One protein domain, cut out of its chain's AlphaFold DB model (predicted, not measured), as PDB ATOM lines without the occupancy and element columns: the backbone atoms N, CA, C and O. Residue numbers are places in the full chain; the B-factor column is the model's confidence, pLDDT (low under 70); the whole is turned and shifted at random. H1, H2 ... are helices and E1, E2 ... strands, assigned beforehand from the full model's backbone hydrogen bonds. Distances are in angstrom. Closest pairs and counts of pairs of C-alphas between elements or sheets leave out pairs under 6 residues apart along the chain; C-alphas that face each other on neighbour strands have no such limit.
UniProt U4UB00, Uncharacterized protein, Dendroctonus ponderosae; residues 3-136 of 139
ATOM      1  N   ALA A   3     183.063  65.417 169.316       89.19
ATOM      2  CA  ALA A   3     182.576  65.833 170.627       89.19
ATOM      3  C   ALA A   3     182.401  67.354 170.638       89.19
ATOM      4  O   ALA A   3     183.324  68.087 170.291       89.19
ATOM      5  N   ARG A   4     181.212  67.831 171.016       89.88
ATOM      6  CA  ARG A   4     180.910  69.264 171.108       89.88
ATOM      7  C   ARG A   4     180.799  69.666 172.570       89.88
ATOM      8  O   ARG A   4     180.008  69.066 173.293       89.88
ATOM      9  N   CYS A   5     181.558  70.675 172.975       87.50
ATOM     10  CA  CYS A   5     181.575  71.185 174.340       87.50
ATOM     11  C   CYS A   5     181.027  72.609 174.354       87.50
ATOM     12  O   CYS A   5     181.460  73.455 173.575       87.50
ATOM     13  N   ALA A   6     180.073  72.875 175.240       86.00
ATOM     14  CA  ALA A   6     179.598  74.225 175.485       86.00
ATOM     15  C   ALA A   6     180.531  74.942 176.468       86.00
ATOM     16  O   ALA A   6     180.868  74.404 177.522       86.00
ATOM     17  N   THR A   7     180.934  76.156 176.119       81.88
ATOM     18  CA  THR A   7     181.819  77.038 176.886       81.88
ATOM     19  C   THR A   7     181.205  78.433 176.954       81.88
ATOM     20  O   THR A   7     180.302  78.749 176.185       81.88
ATOM     21  N   VAL A   8     181.711  79.300 177.830       73.31
ATOM     22  CA  VAL A   8     181.240  80.696 177.913       73.31
ATOM     23  C   VAL A   8     181.434  81.482 176.607       73.31
ATOM     24  O   VAL A   8     180.698  82.427 176.354       73.31
ATOM     25  N   GLU A   9     182.369  81.057 175.753       73.25
ATOM     26  CA  GLU A   9     182.641  81.668 174.444       73.25
ATOM     27  C   GLU A   9     181.807  81.050 173.305       73.25
ATOM     28  O   GLU A   9     181.917  81.456 172.150       73.25
ATOM     29  N   GLY A  10     180.954  80.068 173.610       78.62
ATOM     30  CA  GLY A  10     180.162  79.326 172.632       78.62
ATOM     31  C   GLY A  10     180.528  77.846 172.601       78.62
ATOM     32  O   GLY A  10     180.927  77.265 173.608       78.62
ATOM     33  N   VAL A  11     180.347  77.194 171.455       85.31
ATOM     34  CA  VAL A  11     180.506  75.736 171.339       85.31
ATOM     35  C   VAL A  11     181.785  75.398 170.596       85.31
ATOM     36  O   VAL A  11     181.934  75.730 169.422       85.31
ATOM     37  N   THR A  12     182.675  74.666 171.256       89.69
ATOM     38  CA  THR A  12     183.878  74.112 170.638       89.69
ATOM     39  C   THR A  12     183.614  72.699 170.144       89.69
ATOM     40  O   THR A  12     182.830  71.942 170.720       89.69
ATOM     41  N   THR A  13     184.267  72.329 169.046       91.75
ATOM     42  CA  THR A  13     184.165  70.989 168.468       91.75
ATOM     43  C   THR A  13     185.530  70.318 168.484       91.75
ATOM     44  O   THR A  13     186.501  70.863 167.966       91.75
ATOM     45  N   HIS A  14     185.592  69.120 169.055       91.00
ATOM     46  CA  HIS A  14     186.795  68.310 169.180       91.00
ATOM     47  C   HIS A  14     186.643  67.021 168.370       91.00
ATOM     48  O   HIS A  14     185.649  66.300 168.493       91.00
ATOM     49  N   SER A  15     187.645  66.717 167.546       93.31
ATOM     50  CA  SER A  15     187.717  65.452 166.816       93.31
ATOM     51  C   SER A  15     188.555  64.455 167.605       93.31
ATOM     52  O   SER A  15     189.721  64.702 167.899       93.31
ATOM     53  N   LEU A  16     187.943  63.326 167.951       89.06
ATOM     54  CA  LEU A  16     188.568  62.232 168.684       89.06
ATOM     55  C   LEU A  16     188.723  61.029 167.755       89.06
ATOM     56  O   LEU A  16     187.762  60.610 167.095       89.06
ATOM     57  N   ARG A  17     189.922  60.447 167.729       93.50
ATOM     58  CA  ARG A  17     190.224  59.213 166.999       93.50
ATOM     59  C   ARG A  17     190.438  58.078 167.993       93.50
ATOM     60  O   ARG A  17     191.134  58.258 168.983       93.50
ATOM     61  N   ALA A  18     189.854  56.924 167.696       92.50
ATOM     62  CA  ALA A  18     190.133  55.673 168.385       92.50
ATOM     63  C   ALA A  18     190.793  54.695 167.407       92.50
ATOM     64  O   ALA A  18     190.641  54.840 166.189       92.50
ATOM     65  N   GLU A  19     191.531  53.722 167.933       94.19
ATOM     66  CA  GLU A  19     192.243  52.725 167.126       94.19
ATOM     67  C   GLU A  19     191.285  51.699 166.515       94.19
ATOM     68  O   GLU A  19     191.467  51.289 165.369       94.19
ATOM     69  N   THR A  20     190.221  51.339 167.240       96.06
ATOM     70  CA  THR A  20     189.205  50.392 166.770       96.06
ATOM     71  C   THR A  20     187.789  50.970 166.819       96.06
ATOM     72  O   THR A  20     187.478  51.890 167.581       96.06
ATOM     73  N   HIS A  21     186.884  50.381 166.029       93.00
ATOM     74  CA  HIS A  21     185.451  50.695 166.085       93.00
ATOM     75  C   HIS A  21     184.836  50.374 167.454       93.00
ATOM     76  O   HIS A  21     183.931  51.079 167.903       93.00
ATOM     77  N   ARG A  22     185.336  49.332 168.134       94.44
ATOM     78  CA  ARG A  22     184.885  48.955 169.477       94.44
ATOM     79  C   ARG A  22     185.235  50.046 170.482       94.44
ATOM     80  O   ARG A  22     184.357  50.479 171.221       94.44
ATOM     81  N   ASP A  23     186.476  50.524 170.466       94.94
ATOM     82  CA  ASP A  23     186.920  51.578 171.382       94.94
ATOM     83  C   ASP A  23     186.155  52.871 171.126       94.94
ATOM     84  O   ASP A  23     185.711  53.527 172.065       94.94
ATOM     85  N   LEU A  24     185.919  53.202 169.853       93.12
ATOM     86  CA  LEU A  24     185.104  54.352 169.480       93.12
ATOM     87  C   LEU A  24     183.695  54.281 170.086       93.12
ATOM     88  O   LEU A  24     183.210  55.274 170.625       93.12
ATOM     89  N   ALA A  25     183.050  53.112 170.020       92.56
ATOM     90  CA  ALA A  25     181.724  52.895 170.592       92.56
ATOM     91  C   ALA A  25     181.734  52.976 172.127       92.56
ATOM     92  O   ALA A  25     180.833  53.578 172.713       92.56
ATOM     93  N   VAL A  26     182.762  52.420 172.781       94.62
ATOM     94  CA  VAL A  26     182.941  52.513 174.239       94.62
ATOM     95  C   VAL A  26     183.108  53.970 174.669       94.62
ATOM     96  O   VAL A  26     182.403  54.417 175.568       94.62
ATOM     97  N   TRP A  27     183.970  54.735 173.997       94.12
ATOM     98  CA  TRP A  27     184.162  56.160 174.274       94.12
ATOM     99  C   TRP A  27     182.882  56.966 174.080       94.12
ATOM    100  O   TRP A  27     182.525  57.765 174.945       94.12
ATOM    101  N   ALA A  28     182.159  56.729 172.982       92.50
ATOM    102  CA  ALA A  28     180.900  57.412 172.721       92.50
ATOM    103  C   ALA A  28     179.864  57.143 173.817       92.50
ATOM    104  O   ALA A  28     179.270  58.082 174.348       92.50
ATOM    105  N   LYS A  29     179.708  55.874 174.211       92.62
ATOM    106  CA  LYS A  29     178.802  55.476 175.292       92.62
ATOM    107  C   LYS A  29     179.202  56.104 176.628       92.62
ATOM    108  O   LYS A  29     178.344  56.633 177.328       92.62
ATOM    109  N   SER A  30     180.486  56.072 176.973       93.94
ATOM    110  CA  SER A  30     180.992  56.641 178.226       93.94
ATOM    111  C   SER A  30     180.787  58.153 178.303       93.94
ATOM    112  O   SER A  30     180.371  58.647 179.347       93.94
ATOM    113  N   LEU A  31     181.016  58.883 177.205       92.88
ATOM    114  CA  LEU A  31     180.779  60.328 177.148       92.88
ATOM    115  C   LEU A  31     179.295  60.662 177.331       92.88
ATOM    116  O   LEU A  31     178.972  61.493 178.171       92.88
ATOM    117  N   VAL A  32     178.397  59.971 176.621       92.06
ATOM    118  CA  VAL A  32     176.943  60.180 176.756       92.06
ATOM    119  C   VAL A  32     176.471  59.875 178.178       92.06
ATOM    120  O   VAL A  32     175.830  60.715 178.806       92.06
ATOM    121  N   ASN A  33     176.850  58.716 178.723       92.69
ATOM    122  CA  ASN A  33     176.473  58.321 180.079       92.69
ATOM    123  C   ASN A  33     177.015  59.297 181.131       92.69
ATOM    124  O   ASN A  33     176.306  59.648 182.074       92.69
ATOM    125  N   GLY A  34     178.258  59.755 180.964       92.94
ATOM    126  CA  GLY A  34     178.867  60.761 181.829       92.94
ATOM    127  C   GLY A  34     178.124  62.096 181.770       92.94
ATOM    128  O   GLY A  34     177.829  62.678 182.812       92.94
ATOM    129  N   SER A  35     177.751  62.557 180.572       91.69
ATOM    130  CA  SER A  35     176.960  63.780 180.389       91.69
ATOM    131  C   SER A  35     175.574  63.681 181.026       91.69
ATOM    132  O   SER A  35     175.133  64.643 181.659       91.69
ATOM    133  N   HIS A  36     174.907  62.529 180.918       92.81
ATOM    134  CA  HIS A  36     173.616  62.295 181.571       92.81
ATOM    135  C   HIS A  36     173.739  62.258 183.093       92.81
ATOM    136  O   HIS A  36     172.952  62.903 183.783       92.81
ATOM    137  N   ALA A  37     174.743  61.560 183.630       91.31
ATOM    138  CA  ALA A  37     174.999  61.536 185.069       91.31
ATOM    139  C   ALA A  37     175.281  62.948 185.607       91.31
ATOM    140  O   ALA A  37     174.702  63.361 186.609       91.31
ATOM    141  N   SER A  38     176.097  63.723 184.886       90.50
ATOM    142  CA  SER A  38     176.399  65.113 185.228       90.50
ATOM    143  C   SER A  38     175.154  66.006 185.210       90.50
ATOM    144  O   SER A  38     174.989  66.806 186.128       90.50
ATOM    145  N   ALA A  39     174.243  65.835 184.244       89.81
ATOM    146  CA  ALA A  39     172.980  66.580 184.201       89.81
ATOM    147  C   ALA A  39     172.131  66.363 185.464       89.81
ATOM    148  O   ALA A  39     171.606  67.318 186.038       89.81
ATOM    149  N   VAL A  40     172.045  65.115 185.930       87.44
ATOM    150  CA  VAL A  40     171.317  64.766 187.159       87.44
ATOM    151  C   VAL A  40     171.997  65.369 188.392       87.44
ATOM    152  O   VAL A  40     171.313  65.872 189.284       87.44
ATOM    153  N   THR A  41     173.333  65.360 188.447       90.25
ATOM    154  CA  THR A  41     174.096  65.933 189.566       90.25
ATOM    155  C   THR A  41     174.036  67.459 189.611       90.25
ATOM    156  O   THR A  41     173.905  68.014 190.699       90.25
ATOM    157  N   GLN A  42     174.108  68.142 188.462       88.94
ATOM    158  CA  GLN A  42     174.073  69.606 188.389       88.94
ATOM    159  C   GLN A  42     172.736  70.170 188.893       88.94
ATOM    160  O   GLN A  42     172.719  71.245 189.484       88.94
ATOM    161  N   LYS A  43     171.638  69.421 188.709       89.19
ATOM    162  CA  LYS A  43     170.248  69.736 189.093       89.19
ATOM    163  C   LYS A  43     169.634  70.961 188.437       89.19
ATOM    164  O   LYS A  43     168.478  70.875 188.046       89.19
ATOM    165  N   GLU A  44     170.341  72.074 188.316       93.56
ATOM    166  CA  GLU A  44     169.805  73.286 187.711       93.56
ATOM    167  C   GLU A  44     170.874  74.155 187.051       93.56
ATOM    168  O   GLU A  44     172.070  74.075 187.335       93.56
ATOM    169  N   LEU A  45     170.418  74.989 186.127       93.00
ATOM    170  CA  LEU A  45     171.166  76.092 185.553       93.00
ATOM    171  C   LEU A  45     170.467  77.387 185.947       93.00
ATOM    172  O   LEU A  45     169.259  77.518 185.751       93.00
ATOM    173  N   VAL A  46     171.235  78.349 186.446       93.81
ATOM    174  CA  VAL A  46     170.746  79.683 186.789       93.81
ATOM    175  C   VAL A  46     171.500  80.703 185.948       93.81
ATOM    176  O   VAL A  46     172.729  80.733 185.964       93.81
ATOM    177  N   CYS A  47     170.772  81.546 185.223       92.62
ATOM    178  CA  CYS A  47     171.356  82.601 184.402       92.62
ATOM    179  C   CYS A  47     170.605  83.921 184.578       92.62
ATOM    180  O   CYS A  47     169.394  83.952 184.799       92.62
ATOM    181  N   ARG A  48     171.354  85.023 184.530       94.44
ATOM    182  CA  ARG A  48     170.783  86.371 184.481       94.44
ATOM    183  C   ARG A  48     170.323  86.648 183.057       94.44
ATOM    184  O   ARG A  48     170.929  86.145 182.115       94.44
ATOM    185  N   CYS A  49     169.237  87.391 182.927       95.75
ATOM    186  CA  CYS A  49     168.695  87.785 181.636       95.75
ATOM    187  C   CYS A  49     167.824  89.036 181.778       95.75
ATOM    188  O   CYS A  49     167.435  89.412 182.886       95.75
ATOM    189  N   MET A  50     167.461  89.646 180.656       96.75
ATOM    190  CA  MET A  50     166.409  90.651 180.584       96.75
ATOM    191  C   MET A  50     165.171  90.039 179.934       96.75
ATOM    192  O   MET A  50     165.244  89.427 178.868       96.75
ATOM    193  N   TRP A  51     164.013  90.247 180.557       95.50
ATOM    194  CA  TRP A  51     162.715  89.856 180.014       95.50
ATOM    195  C   TRP A  51     161.806  91.073 179.941       95.50
ATOM    196  O   TRP A  51     161.607  91.769 180.939       95.50
ATOM    197  N   LYS A  52     161.275  91.367 178.747       93.88
ATOM    198  CA  LYS A  52     160.446  92.564 178.490       93.88
ATOM    199  C   LYS A  52     161.105  93.860 179.007       93.88
ATOM    200  O   LYS A  52     160.450  94.719 179.595       93.88
ATOM    201  N   GLY A  53     162.424  93.968 178.831       93.56
ATOM    202  CA  GLY A  53     163.227  95.118 179.258       93.56
ATOM    203  C   GLY A  53     163.504  95.214 180.764       93.56
ATOM    204  O   GLY A  53     164.032  96.230 181.207       93.56
ATOM    205  N   ARG A  54     163.166  94.192 181.564       94.56
ATOM    206  CA  ARG A  54     163.411  94.172 183.015       94.56
ATOM    207  C   ARG A  54     164.408  93.078 183.404       94.56
ATOM    208  O   ARG A  54     164.302  91.976 182.864       94.56
ATOM    209  N   PRO A  55     165.316  93.337 184.363       95.81
ATOM    210  CA  PRO A  55     166.222  92.315 184.870       95.81
ATOM    211  C   PRO A  55     165.470  91.146 185.508       95.81
ATOM    212  O   PRO A  55     164.575  91.324 186.340       95.81
ATOM    213  N   ALA A  56     165.865  89.941 185.125       96.50
ATOM    214  CA  ALA A  56     165.278  88.688 185.552       96.50
ATOM    215  C   ALA A  56     166.357  87.604 185.706       96.50
ATOM    216  O   ALA A  56     167.524  87.762 185.335       96.50
ATOM    217  N   GLN A  57     165.958  86.476 186.276       96.06
ATOM    218  CA  GLN A  57     166.792  85.294 186.406       96.06
ATOM    219  C   GLN A  57     166.029  84.078 185.888       96.06
ATOM    220  O   GLN A  57     164.965  83.740 186.407       96.06
ATOM    221  N   LEU A  58     166.578  83.429 184.864       96.12
ATOM    222  CA  LEU A  58     166.061  82.174 184.340       96.12
ATOM    223  C   LEU A  58     166.717  81.017 185.094       96.12
ATOM    224  O   LEU A  58     167.943  80.883 185.125       96.12
ATOM    225  N   VAL A  59     165.872  80.167 185.666       95.88
ATOM    226  CA  VAL A  59     166.241  78.911 186.313       95.88
ATOM    227  C   VAL A  59     165.706  77.763 185.467       95.88
ATOM    228  O   VAL A  59     164.498  77.648 185.263       95.88
ATOM    229  N   ILE A  60     166.601  76.902 184.991       96.06
ATOM    230  CA  ILE A  60     166.266  75.650 184.310       96.06
ATOM    231  C   ILE A  60     166.639  74.522 185.261       96.06
ATOM    232  O   ILE A  60     167.802  74.144 185.361       96.06
ATOM    233  N   HIS A  61     165.660  73.996 185.983       95.31
ATOM    234  CA  HIS A  61     165.842  72.898 186.916       95.31
ATOM    235  C   HIS A  61     165.505  71.574 186.233       95.31
ATOM    236  O   HIS A  61     164.412  71.415 185.696       95.31
ATOM    237  N   TYR A  62     166.398  70.590 186.340       92.81
ATOM    238  CA  TYR A  62     166.286  69.258 185.759       92.81
ATOM    239  C   TYR A  62     164.892  68.676 185.982       92.81
ATOM    240  O   TYR A  62     164.198  68.432 185.017       92.81
ATOM    241  N   GLU A  63     164.387  68.541 187.211       90.94
ATOM    242  CA  GLU A  63     163.006  68.053 187.415       90.94
ATOM    243  C   GLU A  63     161.903  69.089 187.157       90.94
ATOM    244  O   GLU A  63     160.985  68.806 186.390       90.94
ATOM    245  N   ASN A  64     162.001  70.278 187.757       91.81
ATOM    246  CA  ASN A  64     160.899  71.242 187.828       91.81
ATOM    247  C   ASN A  64     160.680  72.078 186.551       91.81
ATOM    248  O   ASN A  64     159.707  72.826 186.487       91.81
ATOM    249  N   GLY A  65     161.558  71.971 185.551       94.56
ATOM    250  CA  GLY A  65     161.461  72.731 184.308       94.56
ATOM    251  C   GLY A  65     162.016  74.147 184.440       94.56
ATOM    252  O   GLY A  65     163.092  74.360 184.989       94.56
ATOM    253  N   PHE A  66     161.286  75.114 183.907       96.38
ATOM    254  CA  PHE A  66     161.713  76.493 183.725       96.38
ATOM    255  C   PHE A  66     160.996  77.392 184.715       96.38
ATOM    256  O   PHE A  66     159.776  77.336 184.846       96.38
ATOM    257  N   THR A  67     161.736  78.260 185.387       96.38
ATOM    258  CA  THR A  67     161.180  79.324 186.219       96.38
ATOM    259  C   THR A  67     161.888  80.621 185.876       96.38
ATOM    260  O   THR A  67     163.115  80.672 185.895       96.38
ATOM    261  N   LEU A  68     161.121  81.674 185.599       96.38
ATOM    262  CA  LEU A  68     161.663  83.023 185.504       96.38
ATOM    263  C   LEU A  68     161.330  83.792 186.773       96.38
ATOM    264  O   LEU A  68     160.179  83.845 187.213       96.38
ATOM    265  N   LEU A  69     162.357  84.382 187.359       96.56
ATOM    266  CA  LEU A  69     162.296  85.133 188.598       96.56
ATOM    267  C   LEU A  69     162.591  86.608 188.324       96.56
ATOM    268  O   LEU A  69     163.447  86.935 187.505       96.56
ATOM    269  N   GLU A  70     161.906  87.499 189.030       94.69
ATOM    270  CA  GLU A  70     162.254  88.920 189.068       94.69
ATOM    271  C   GLU A  70     163.600  89.107 189.789       94.69
ATOM    272  O   GLU A  70     163.840  88.503 190.842       94.69
ATOM    273  N   ALA A  71     164.501  89.917 189.224       88.50
ATOM    274  CA  ALA A  71     165.793  90.172 189.853       88.50
ATOM    275  C   ALA A  71     165.630  91.013 191.134       88.50
ATOM    276  O   ALA A  71     164.893  91.996 191.146       88.50
ATOM    277  N   GLY A  72     166.352  90.654 192.201       81.19
ATOM    278  CA  GLY A  72     166.343  91.387 193.476       81.19
ATOM    279  C   GLY A  72     166.140  90.491 194.698       81.19
ATOM    280  O   GLY A  72     166.017  89.275 194.586       81.19
ATOM    281  N   THR A  73     166.124  91.088 195.890       70.19
ATOM    282  CA  THR A  73     165.854  90.381 197.149       70.19
ATOM    283  C   THR A  73     164.364  90.048 197.274       70.19
ATOM    284  O   THR A  73     163.515  90.924 197.150       70.19
ATOM    285  N   GLY A  74     164.040  88.775 197.527       70.31
ATOM    286  CA  GLY A  74     162.649  88.294 197.578       70.31
ATOM    287  C   GLY A  74     162.060  87.908 196.217       70.31
ATOM    288  O   GLY A  74     160.846  87.981 196.051       70.31
ATOM    289  N   SER A  75     162.915  87.523 195.257       81.00
ATOM    290  CA  SER A  75     162.599  87.199 193.859       81.00
ATOM    291  C   SER A  75     161.233  86.544 193.647       81.00
ATOM    292  O   SER A  75     161.032  85.346 193.867       81.00
ATOM    293  N   ARG A  76     160.288  87.348 193.165       92.44
ATOM    294  CA  ARG A  76     158.946  86.907 192.795       92.44
ATOM    295  C   ARG A  76     159.015  86.063 191.525       92.44
ATOM    296  O   ARG A  76     159.687  86.430 190.563       92.44
ATOM    297  N   THR A  77     158.290  84.946 191.498       95.31
ATOM    298  CA  THR A  77     158.132  84.154 190.270       95.31
ATOM    299  C   THR A  77     157.282  84.924 189.263       95.31
ATOM    300  O   THR A  77     156.159  85.317 189.572       95.31
ATOM    301  N   LEU A  78     157.832  85.140 188.068       93.94
ATOM    302  CA  LEU A  78     157.149  85.771 186.940       93.94
ATOM    303  C   LEU A  78     156.325  84.736 186.175       93.94
ATOM    304  O   LEU A  78     155.150  84.968 185.909       93.94
ATOM    305  N   TRP A  79     156.923  83.580 185.884       94.00
ATOM    306  CA  TRP A  79     156.242  82.429 185.292       94.00
ATOM    307  C   TRP A  79     157.001  81.128 185.569       94.00
ATOM    308  O   TRP A  79     158.176  81.134 185.955       94.00
ATOM    309  N   ARG A  80     156.312  80.000 185.364       94.69
ATOM    310  CA  ARG A  80     156.877  78.652 185.451       94.69
ATOM    311  C   ARG A  80     156.265  77.746 184.387       94.69
ATOM    312  O   ARG A  80     155.045  77.694 184.262       94.69
ATOM    313  N   TYR A  81     157.111  76.987 183.702       94.69
ATOM    314  CA  TYR A  81     156.703  75.967 182.738       94.69
ATOM    315  C   TYR A  81     157.448  74.661 182.998       94.69
ATOM    316  O   TYR A  81     158.604  74.661 183.412       94.69
ATOM    317  N   SER A  82     156.793  73.536 182.750       92.69
ATOM    318  CA  SER A  82     157.407  72.211 182.782       92.69
ATOM    319  C   SER A  82     158.086  71.882 181.444       92.69
ATOM    320  O   SER A  82     157.851  72.543 180.431       92.69
ATOM    321  N   PHE A  83     158.938  70.852 181.424       91.75
ATOM    322  CA  PHE A  83     159.630  70.417 180.202       91.75
ATOM    323  C   PHE A  83     158.685  69.918 179.104       91.75
ATOM    324  O   PHE A  83     158.936  70.168 177.934       91.75
ATOM    325  N   ASP A  84     157.594  69.259 179.479       89.19
ATOM    326  CA  ASP A  84     156.547  68.757 178.579       89.19
ATOM    327  C   ASP A  84     155.811  69.861 177.808       89.19
ATOM    328  O   ASP A  84     155.209  69.583 176.771       89.19
ATOM    329  N   ARG A  85     155.882  71.114 178.272       91.06
ATOM    330  CA  ARG A  85     155.322  72.259 177.547       91.06
ATOM    331  C   ARG A  85     156.276  72.857 176.525       91.06
ATOM    332  O   ARG A  85     155.807  73.547 175.629       91.06
ATOM    333  N   LEU A  86     157.585  72.625 176.643       92.38
ATOM    334  CA  LEU A  86     158.554  73.193 175.711       92.38
ATOM    335  C   LEU A  86     158.400  72.521 174.338       92.38
ATOM    336  O   LEU A  86     158.706  71.342 174.176       92.38
ATOM    337  N   ARG A  87     157.958  73.293 173.346       91.69
ATOM    338  CA  ARG A  87     157.829  72.860 171.950       91.69
ATOM    339  C   ARG A  87     159.096  73.117 171.159       91.69
ATOM    340  O   ARG A  87     159.510  72.266 170.376       91.69
ATOM    341  N   ASN A  88     159.699  74.284 171.364       92.00
ATOM    342  CA  ASN A  88     160.902  74.686 170.656       92.00
ATOM    343  C   ASN A  88     161.801  75.556 171.537       92.00
ATOM    344  O   ASN A  88     161.329  76.309 172.386       92.00
ATOM    345  N   SER A  89     163.104  75.464 171.299       93.88
ATOM    346  CA  SER A  89     164.114  76.342 171.884       93.88
ATOM    347  C   SER A  89     165.068  76.784 170.785       93.88
ATOM    348  O   SER A  89     165.589  75.928 170.064       93.88
ATOM    349  N   SER A  90     165.323  78.082 170.662       93.44
ATOM    350  CA  SER A  90     166.226  78.616 169.640       93.44
ATOM    351  C   SER A  90     167.094  79.756 170.173       93.44
ATOM    352  O   SER A  90     166.827  80.320 171.232       93.44
ATOM    353  N   ASP A  91     168.184  80.048 169.469       94.19
ATOM    354  CA  ASP A  91     169.161  81.068 169.843       94.19
ATOM    355  C   ASP A  91     169.737  81.756 168.600       94.19
ATOM    356  O   ASP A  91     169.819  81.146 167.533       94.19
ATOM    357  N   ASP A  92     170.180  83.007 168.745       93.50
ATOM    358  CA  ASP A  92     170.872  83.764 167.684       93.50
ATOM    359  C   ASP A  92     172.401  83.583 167.711       93.50
ATOM    360  O   ASP A  92     173.130  84.197 166.926       93.50
ATOM    361  N   GLY A  93     172.904  82.769 168.644       88.19
ATOM    362  CA  GLY A  93     174.325  82.570 168.910       88.19
ATOM    363  C   GLY A  93     175.053  83.785 169.494       88.19
ATOM    364  O   GLY A  93     176.281  83.749 169.579       88.19
ATOM    365  N   LYS A  94     174.347  84.855 169.878       89.06
ATOM    366  CA  LYS A  94     174.950  86.121 170.320       89.06
ATOM    367  C   LYS A  94     174.384  86.639 171.632       89.06
ATOM    368  O   LYS A  94     175.170  86.958 172.520       89.06
ATOM    369  N   ARG A  95     173.062  86.762 171.741       93.06
ATOM    370  CA  ARG A  95     172.404  87.475 172.841       93.06
ATOM    371  C   ARG A  95     171.028  86.930 173.198       93.06
ATOM    372  O   ARG A  95     170.700  86.880 174.381       93.06
ATOM    373  N   TYR A  96     170.232  86.530 172.215       96.06
ATOM    374  CA  TYR A  96     168.830  86.192 172.431       96.06
ATOM    375  C   TYR A  96     168.586  84.684 172.494       96.06
ATOM    376  O   TYR A  96     169.085  83.912 171.672       96.06
ATOM    377  N   LEU A  97     167.802  84.284 173.492       96.75
ATOM    378  CA  LEU A  97     167.244  82.949 173.677       96.75
ATOM    379  C   LEU A  97     165.729  83.028 173.504       96.75
ATOM    380  O   LEU A  97     165.077  83.839 174.158       96.75
ATOM    381  N   TRP A  98     165.175  82.125 172.706       96.25
ATOM    382  CA  TRP A  98     163.738  81.984 172.522       96.25
ATOM    383  C   TRP A  98     163.255  80.619 173.004       96.25
ATOM    384  O   TRP A  98     163.855  79.588 172.686       96.25
ATOM    385  N   LEU A  99     162.169  80.612 173.778       95.44
ATOM    386  CA  LEU A  99     161.519  79.408 174.295       95.44
ATOM    387  C   LEU A  99     160.031  79.435 173.939       95.44
ATOM    388  O   LEU A  99     159.285  80.285 174.424       95.44
ATOM    389  N   ASP A 100     159.586  78.484 173.126       94.00
ATOM    390  CA  ASP A 100     158.176  78.313 172.783       94.00
ATOM    391  C   ASP A 100     157.545  77.244 173.680       94.00
ATOM    392  O   ASP A 100     157.902  76.065 173.613       94.00
ATOM    393  N   PHE A 101     156.583  77.659 174.508       91.81
ATOM    394  CA  PHE A 101     155.809  76.776 175.387       91.81
ATOM    395  C   PHE A 101     154.402  76.453 174.853       91.81
ATOM    396  O   PHE A 101     153.610  75.789 175.527       91.81
ATOM    397  N   GLY A 102     154.060  76.917 173.647       80.75
ATOM    398  CA  GLY A 102     152.820  76.567 172.961       80.75
ATOM    399  C   GLY A 102     151.535  77.178 173.520       80.75
ATOM    400  O   GLY A 102     150.452  76.705 173.167       80.75
ATOM    401  N   SER A 103     151.626  78.179 174.396       67.94
ATOM    402  CA  SER A 103     150.485  78.926 174.934       67.94
ATOM    403  C   SER A 103     149.935  79.903 173.893       67.94
ATOM    404  O   SER A 103     150.671  80.745 173.386       67.94
ATOM    405  N   SER A 104     148.632  79.819 173.606       55.53
ATOM    406  CA  SER A 104     147.936  80.670 172.626       55.53
ATOM    407  C   SER A 104     147.982  82.168 172.948       55.53
ATOM    408  O   SER A 104     147.859  82.970 172.028       55.53
ATOM    409  N   ASP A 105     148.205  82.529 174.217       60.72
ATOM    410  CA  ASP A 105     148.161  83.921 174.689       60.72
ATOM    411  C   ASP A 105     149.547  84.539 174.959       60.72
ATOM    412  O   ASP A 105     149.677  85.760 174.938       60.72
ATOM    413  N   ASP A 106     150.590  83.730 175.190       61.66
ATOM    414  CA  ASP A 106     151.901  84.226 175.660       61.66
ATOM    415  C   ASP A 106     153.004  84.236 174.589       61.66
ATOM    416  O   ASP A 106     154.060  84.830 174.813       61.66
ATOM    417  N   GLY A 107     152.757  83.637 173.418       74.06
ATOM    418  CA  GLY A 107     153.722  83.601 172.318       74.06
ATOM    419  C   GLY A 107     155.055  82.932 172.681       74.06
ATOM    420  O   GLY A 107     155.175  82.210 173.673       74.06
ATOM    421  N   GLU A 108     156.062  83.157 171.839       88.94
ATOM    422  CA  GLU A 108     157.441  82.739 172.089       88.94
ATOM    423  C   GLU A 108     158.079  83.640 173.161       88.94
ATOM    424  O   GLU A 108     158.021  84.870 173.084       88.94
ATOM    425  N   VAL A 109     158.695  83.038 174.179       93.69
ATOM    426  CA  VAL A 109     159.375  83.773 175.247       93.69
ATOM    427  C   VAL A 109     160.766  84.169 174.776       93.69
ATOM    428  O   VAL A 109     161.666  83.335 174.732       93.69
ATOM    429  N   GLU A 110     160.949  85.452 174.485       95.94
ATOM    430  CA  GLU A 110     162.252  86.047 174.193       95.94
ATOM    431  C   GLU A 110     162.964  86.493 175.479       95.94
ATOM    432  O   GLU A 110     162.403  87.221 176.307       95.94
ATOM    433  N   LEU A 111     164.217  86.071 175.634       96.81
ATOM    434  CA  LEU A 111     165.104  86.433 176.731       96.81
ATOM    435  C   LEU A 111     166.417  86.972 176.172       96.81
ATOM    436  O   LEU A 111     167.076  86.327 175.360       96.81
ATOM    437  N   ASP A 112     166.828  88.131 176.662       96.50
ATOM    438  CA  ASP A 112     168.163  88.668 176.424       96.50
ATOM    439  C   ASP A 112     169.103  88.125 177.501       96.50
ATOM    440  O   ASP A 112     168.972  88.462 178.673       96.50
ATOM    441  N   ILE A 113     170.030  87.256 177.118       94.50
ATOM    442  CA  ILE A 113     170.954  86.567 178.030       94.50
ATOM    443  C   ILE A 113     172.156  87.447 178.406       94.50
ATOM    444  O   ILE A 113     172.984  87.049 179.222       94.50
ATOM    445  N   GLU A 114     172.275  88.646 177.822       90.31
ATOM    446  CA  GLU A 114     173.425  89.546 178.003       90.31
ATOM    447  C   GLU A 114     174.775  88.865 177.670       90.31
ATOM    448  O   GLU A 114     175.845  89.291 178.104       90.31
ATOM    449  N   GLY A 115     174.723  87.796 176.869       87.75
ATOM    450  CA  GLY A 115     175.838  86.939 176.488       87.75
ATOM    451  C   GLY A 115     175.387  85.819 175.548       87.75
ATOM    452  O   GLY A 115     174.217  85.737 175.175       87.75
ATOM    453  N   CYS A 116     176.315  84.939 175.165       89.31
ATOM    454  CA  CYS A 116     176.028  83.871 174.210       89.31
ATOM    455  C   CYS A 116     175.009  82.864 174.792       89.31
ATOM    456  O   CYS A 116     175.326  82.197 175.780       89.31
ATOM    457  N   PRO A 117     173.821  82.677 174.177       93.00
ATOM    458  CA  PRO A 117     172.803  81.747 174.673       93.00
ATOM    459  C   PRO A 117     173.116  80.282 174.353       93.00
ATOM    460  O   PRO A 117     172.498  79.372 174.912       93.00
ATOM    461  N   LYS A 118     174.083  80.021 173.464       91.00
ATOM    462  CA  LYS A 118     174.371  78.672 172.960       91.00
ATOM    463  C   LYS A 118     174.632  77.634 174.055       91.00
ATOM    464  O   LYS A 118     174.109  76.523 173.944       91.00
ATOM    465  N   PRO A 119     175.389  77.949 175.121       90.12
ATOM    466  CA  PRO A 119     175.619  77.008 176.209       90.12
ATOM    467  C   PRO A 119     174.341  76.632 176.956       90.12
ATOM    468  O   PRO A 119     174.188  75.474 177.339       90.12
ATOM    469  N   ILE A 120     173.403  77.571 177.109       92.62
ATOM    470  CA  ILE A 120     172.107  77.327 177.756       92.62
ATOM    471  C   ILE A 120     171.316  76.299 176.946       92.62
ATOM    472  O   ILE A 120     170.852  75.306 177.502       92.62
ATOM    473  N   VAL A 121     171.239  76.481 175.624       92.00
ATOM    474  CA  VAL A 121     170.571  75.535 174.713       92.00
ATOM    475  C   VAL A 121     171.243  74.156 174.752       92.00
ATOM    476  O   VAL A 121     170.567  73.130 174.793       92.00
ATOM    477  N   PHE A 122     172.575  74.092 174.824       90.56
ATOM    478  CA  PHE A 122     173.297  72.821 174.969       90.56
ATOM    479  C   PHE A 122     172.969  72.090 176.277       90.56
ATOM    480  O   PHE A 122     172.714  70.883 176.259       90.56
ATOM    481  N   ILE A 123     172.950  72.807 177.402       90.94
ATOM    482  CA  ILE A 123     172.586  72.243 178.709       90.94
ATOM    483  C   ILE A 123     171.136  71.759 178.688       90.94
ATOM    484  O   ILE A 123     170.848  70.656 179.157       90.94
ATOM    485  N   LEU A 124     170.241  72.537 178.081       92.94
ATOM    486  CA  LEU A 124     168.840  72.185 177.908       92.94
ATOM    487  C   LEU A 124     168.669  70.856 177.160       92.94
ATOM    488  O   LEU A 124     167.966  69.961 177.633       92.94
ATOM    489  N   HIS A 125     169.353  70.692 176.025       91.06
ATOM    490  CA  HIS A 125     169.336  69.437 175.276       91.06
ATOM    491  C   HIS A 125     169.917  68.272 176.081       91.06
ATOM    492  O   HIS A 125     169.394  67.161 175.999       91.06
ATOM    493  N   ASN A 126     170.960  68.505 176.885       91.31
ATOM    494  CA  ASN A 126     171.514  67.469 177.751       91.31
ATOM    495  C   ASN A 126     170.506  67.034 178.831       91.31
ATOM    496  O   ASN A 126     170.331  65.841 179.066       91.31
ATOM    497  N   PHE A 127     169.781  67.982 179.438       93.94
ATOM    498  CA  PHE A 127     168.726  67.684 180.413       93.94
ATOM    499  C   PHE A 127     167.588  66.872 179.783       93.94
ATOM    500  O   PHE A 127     167.187  65.847 180.335       93.94
ATOM    501  N   LEU A 128     167.105  67.283 178.607       91.94
ATOM    502  CA  LEU A 128     166.071  66.557 177.862       91.94
ATOM    503  C   LEU A 128     166.531  65.144 177.475       91.94
ATOM    504  O   LEU A 128     165.807  64.175 177.703       91.94
ATOM    505  N   SER A 129     167.751  65.010 176.949       91.88
ATOM    506  CA  SER A 129     168.329  63.719 176.564       91.88
ATOM    507  C   SER A 129     168.448  62.768 177.759       91.88
ATOM    508  O   SER A 129     168.023  61.616 177.667       91.88
ATOM    509  N   ALA A 130     168.944  63.253 178.901       91.50
ATOM    510  CA  ALA A 130     169.065  62.458 180.122       91.50
ATOM    511  C   ALA A 130     167.696  62.025 180.680       91.50
ATOM    512  O   ALA A 130     167.541  60.885 181.126       91.50
ATOM    513  N   LYS A 131     166.675  62.891 180.605       90.38
ATOM    514  CA  LYS A 131     165.300  62.538 180.995       90.38
ATOM    515  C   LYS A 131     164.714  61.439 180.122       90.38
ATOM    516  O   LYS A 131     164.164  60.480 180.657       90.38
ATOM    517  N   ILE A 132     164.836  61.575 178.804       89.25
ATOM    518  CA  ILE A 132     164.351  60.586 177.835       89.25
ATOM    519  C   ILE A 132     165.035  59.237 178.080       89.25
ATOM    520  O   ILE A 132     164.357  58.215 178.189       89.25
ATOM    521  N   HIS A 133     166.360  59.247 178.273       87.62
ATOM    522  CA  HIS A 133     167.128  58.051 178.616       87.62
ATOM    523  C   HIS A 133     166.631  57.404 179.919       87.62
ATOM    524  O   HIS A 133     166.443  56.190 179.973       87.62
ATOM    525  N   ARG A 134     166.348  58.197 180.966       84.31
ATOM    526  CA  ARG A 134     165.801  57.682 182.234       84.31
ATOM    527  C   ARG A 134     164.422  57.040 182.073       84.31
ATOM    528  O   ARG A 134     164.132  56.070 182.762       84.31
ATOM    529  N   LEU A 135     163.576  57.581 181.199       82.88
ATOM    530  CA  LEU A 135     162.232  57.055 180.947       82.88
ATOM    531  C   LEU A 135     162.233  55.782 180.082       82.88
ATOM    532  O   LEU A 135     161.169  55.220 179.845       82.88
ATOM    533  N   GLY A 136     163.398  55.324 179.607       74.56
ATOM    534  CA  GLY A 136     163.499  54.171 178.708       74.56
ATOM    535  C   GLY A 136     162.905  54.429 177.321       74.56
ATOM    536  O   GLY A 136     162.687  53.491 176.563       74.56
TER     537      GLY A 136
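What this domain is: This is residues 3 to 136 of the 139 residues of an uncharacterized protein of Dendroctonus ponderosae (UniProt U4UB00). Two small sheets, E3 to E6 and E7 to E9, stand partly face to face with their strands crossed, and the first half of helix H2 packs on both of them. Beyond H2 the long helix H1 and the hairpin E1 and E2 form an open arm, which reaches away from the sheets and makes much of the length. The printed part has 134 residues, with two named helices and nine named strands in the order E1 E2 H1 E3 E4 E5 E6 E7 E8 E9 H2; its three sheets are antiparallel and its class is mixed, helices and strands. It is only just compact, close to loose, with a radius of gyration of the C-alphas of 16.7 A, and it is elongated, spanning 53 by 32 by 30 A.

Where its parts are: E1, residues 3 to 7, begins at C-alpha 3 (182.576, 65.833, 170.627) and is 12.9 A long; E2, residues 10 to 15, is 16.8 A. H1, residues 21 to 42, is 31.4 A long and begins at C-alpha 21 (185.451, 50.695, 166.085). E3, residues 44 to 51, 19.6 A, bends by 63 degrees at residue 48. E4, residues 54 to 61, is 21.8 A; E5, residues 65 to 70, is 16.9 A; E6, residues 77 to 81, is 11.2 A. E7 has residues 88 to 91, 10.5 A; E8 96 to 100, 13.3 A; E9 108 to 112, 13.0 A. H2, residues 118 to 134, is 24.5 A and ends at C-alpha 134 (165.801, 57.682, 182.234).

How they stand to each other: The twisted sheet E3 E4 E5 E6 is a meander, each strand the antiparallel neighbour of the one before: N 47 and O 58 are 2.9 A apart, N 59 and O 67 2.8 A, N 68 and O 79 3.0 A. E7 E8 E9 is another, with N 90 and O 98 at 2.9 A and N 99 and O 109 at 2.9 A. The two make a sandwich, two sheets face to face, with strands at 61 degrees; the closest C-alphas of E3 and E9, Met 50 and Asp 112, are 4.9 A apart. H2 is on the first sheet at a height of 10.2 A, over E3 and E4. It is also on one face of E7 E8 E9, as two layers, at a height of 11.1 A. The closest C-alphas of E1 and H2, Ala 6 and Pro 119, are 4.9 A apart. In the hairpin E1 and E2, N 5 and O 12 are 2.9 A apart. H1 touches H2 with residues 35 to 40 alone, closest at the C-alphas of His 36 and Ala 130, 4.8 A, about perpendicular at 80 degrees. E1 and H1 are apart. In H1 and H2 every O i to N i+4 pair is within hydrogen-bond range.

The domain as a whole: The C-alphas farthest apart, of Thr 20 and Gly 74, are 55.6 A apart. The printed part has no cut and no long link. The mean pLDDT of the printed part is 90.3; residues 103 to 106, between E8 and E9, are under 70.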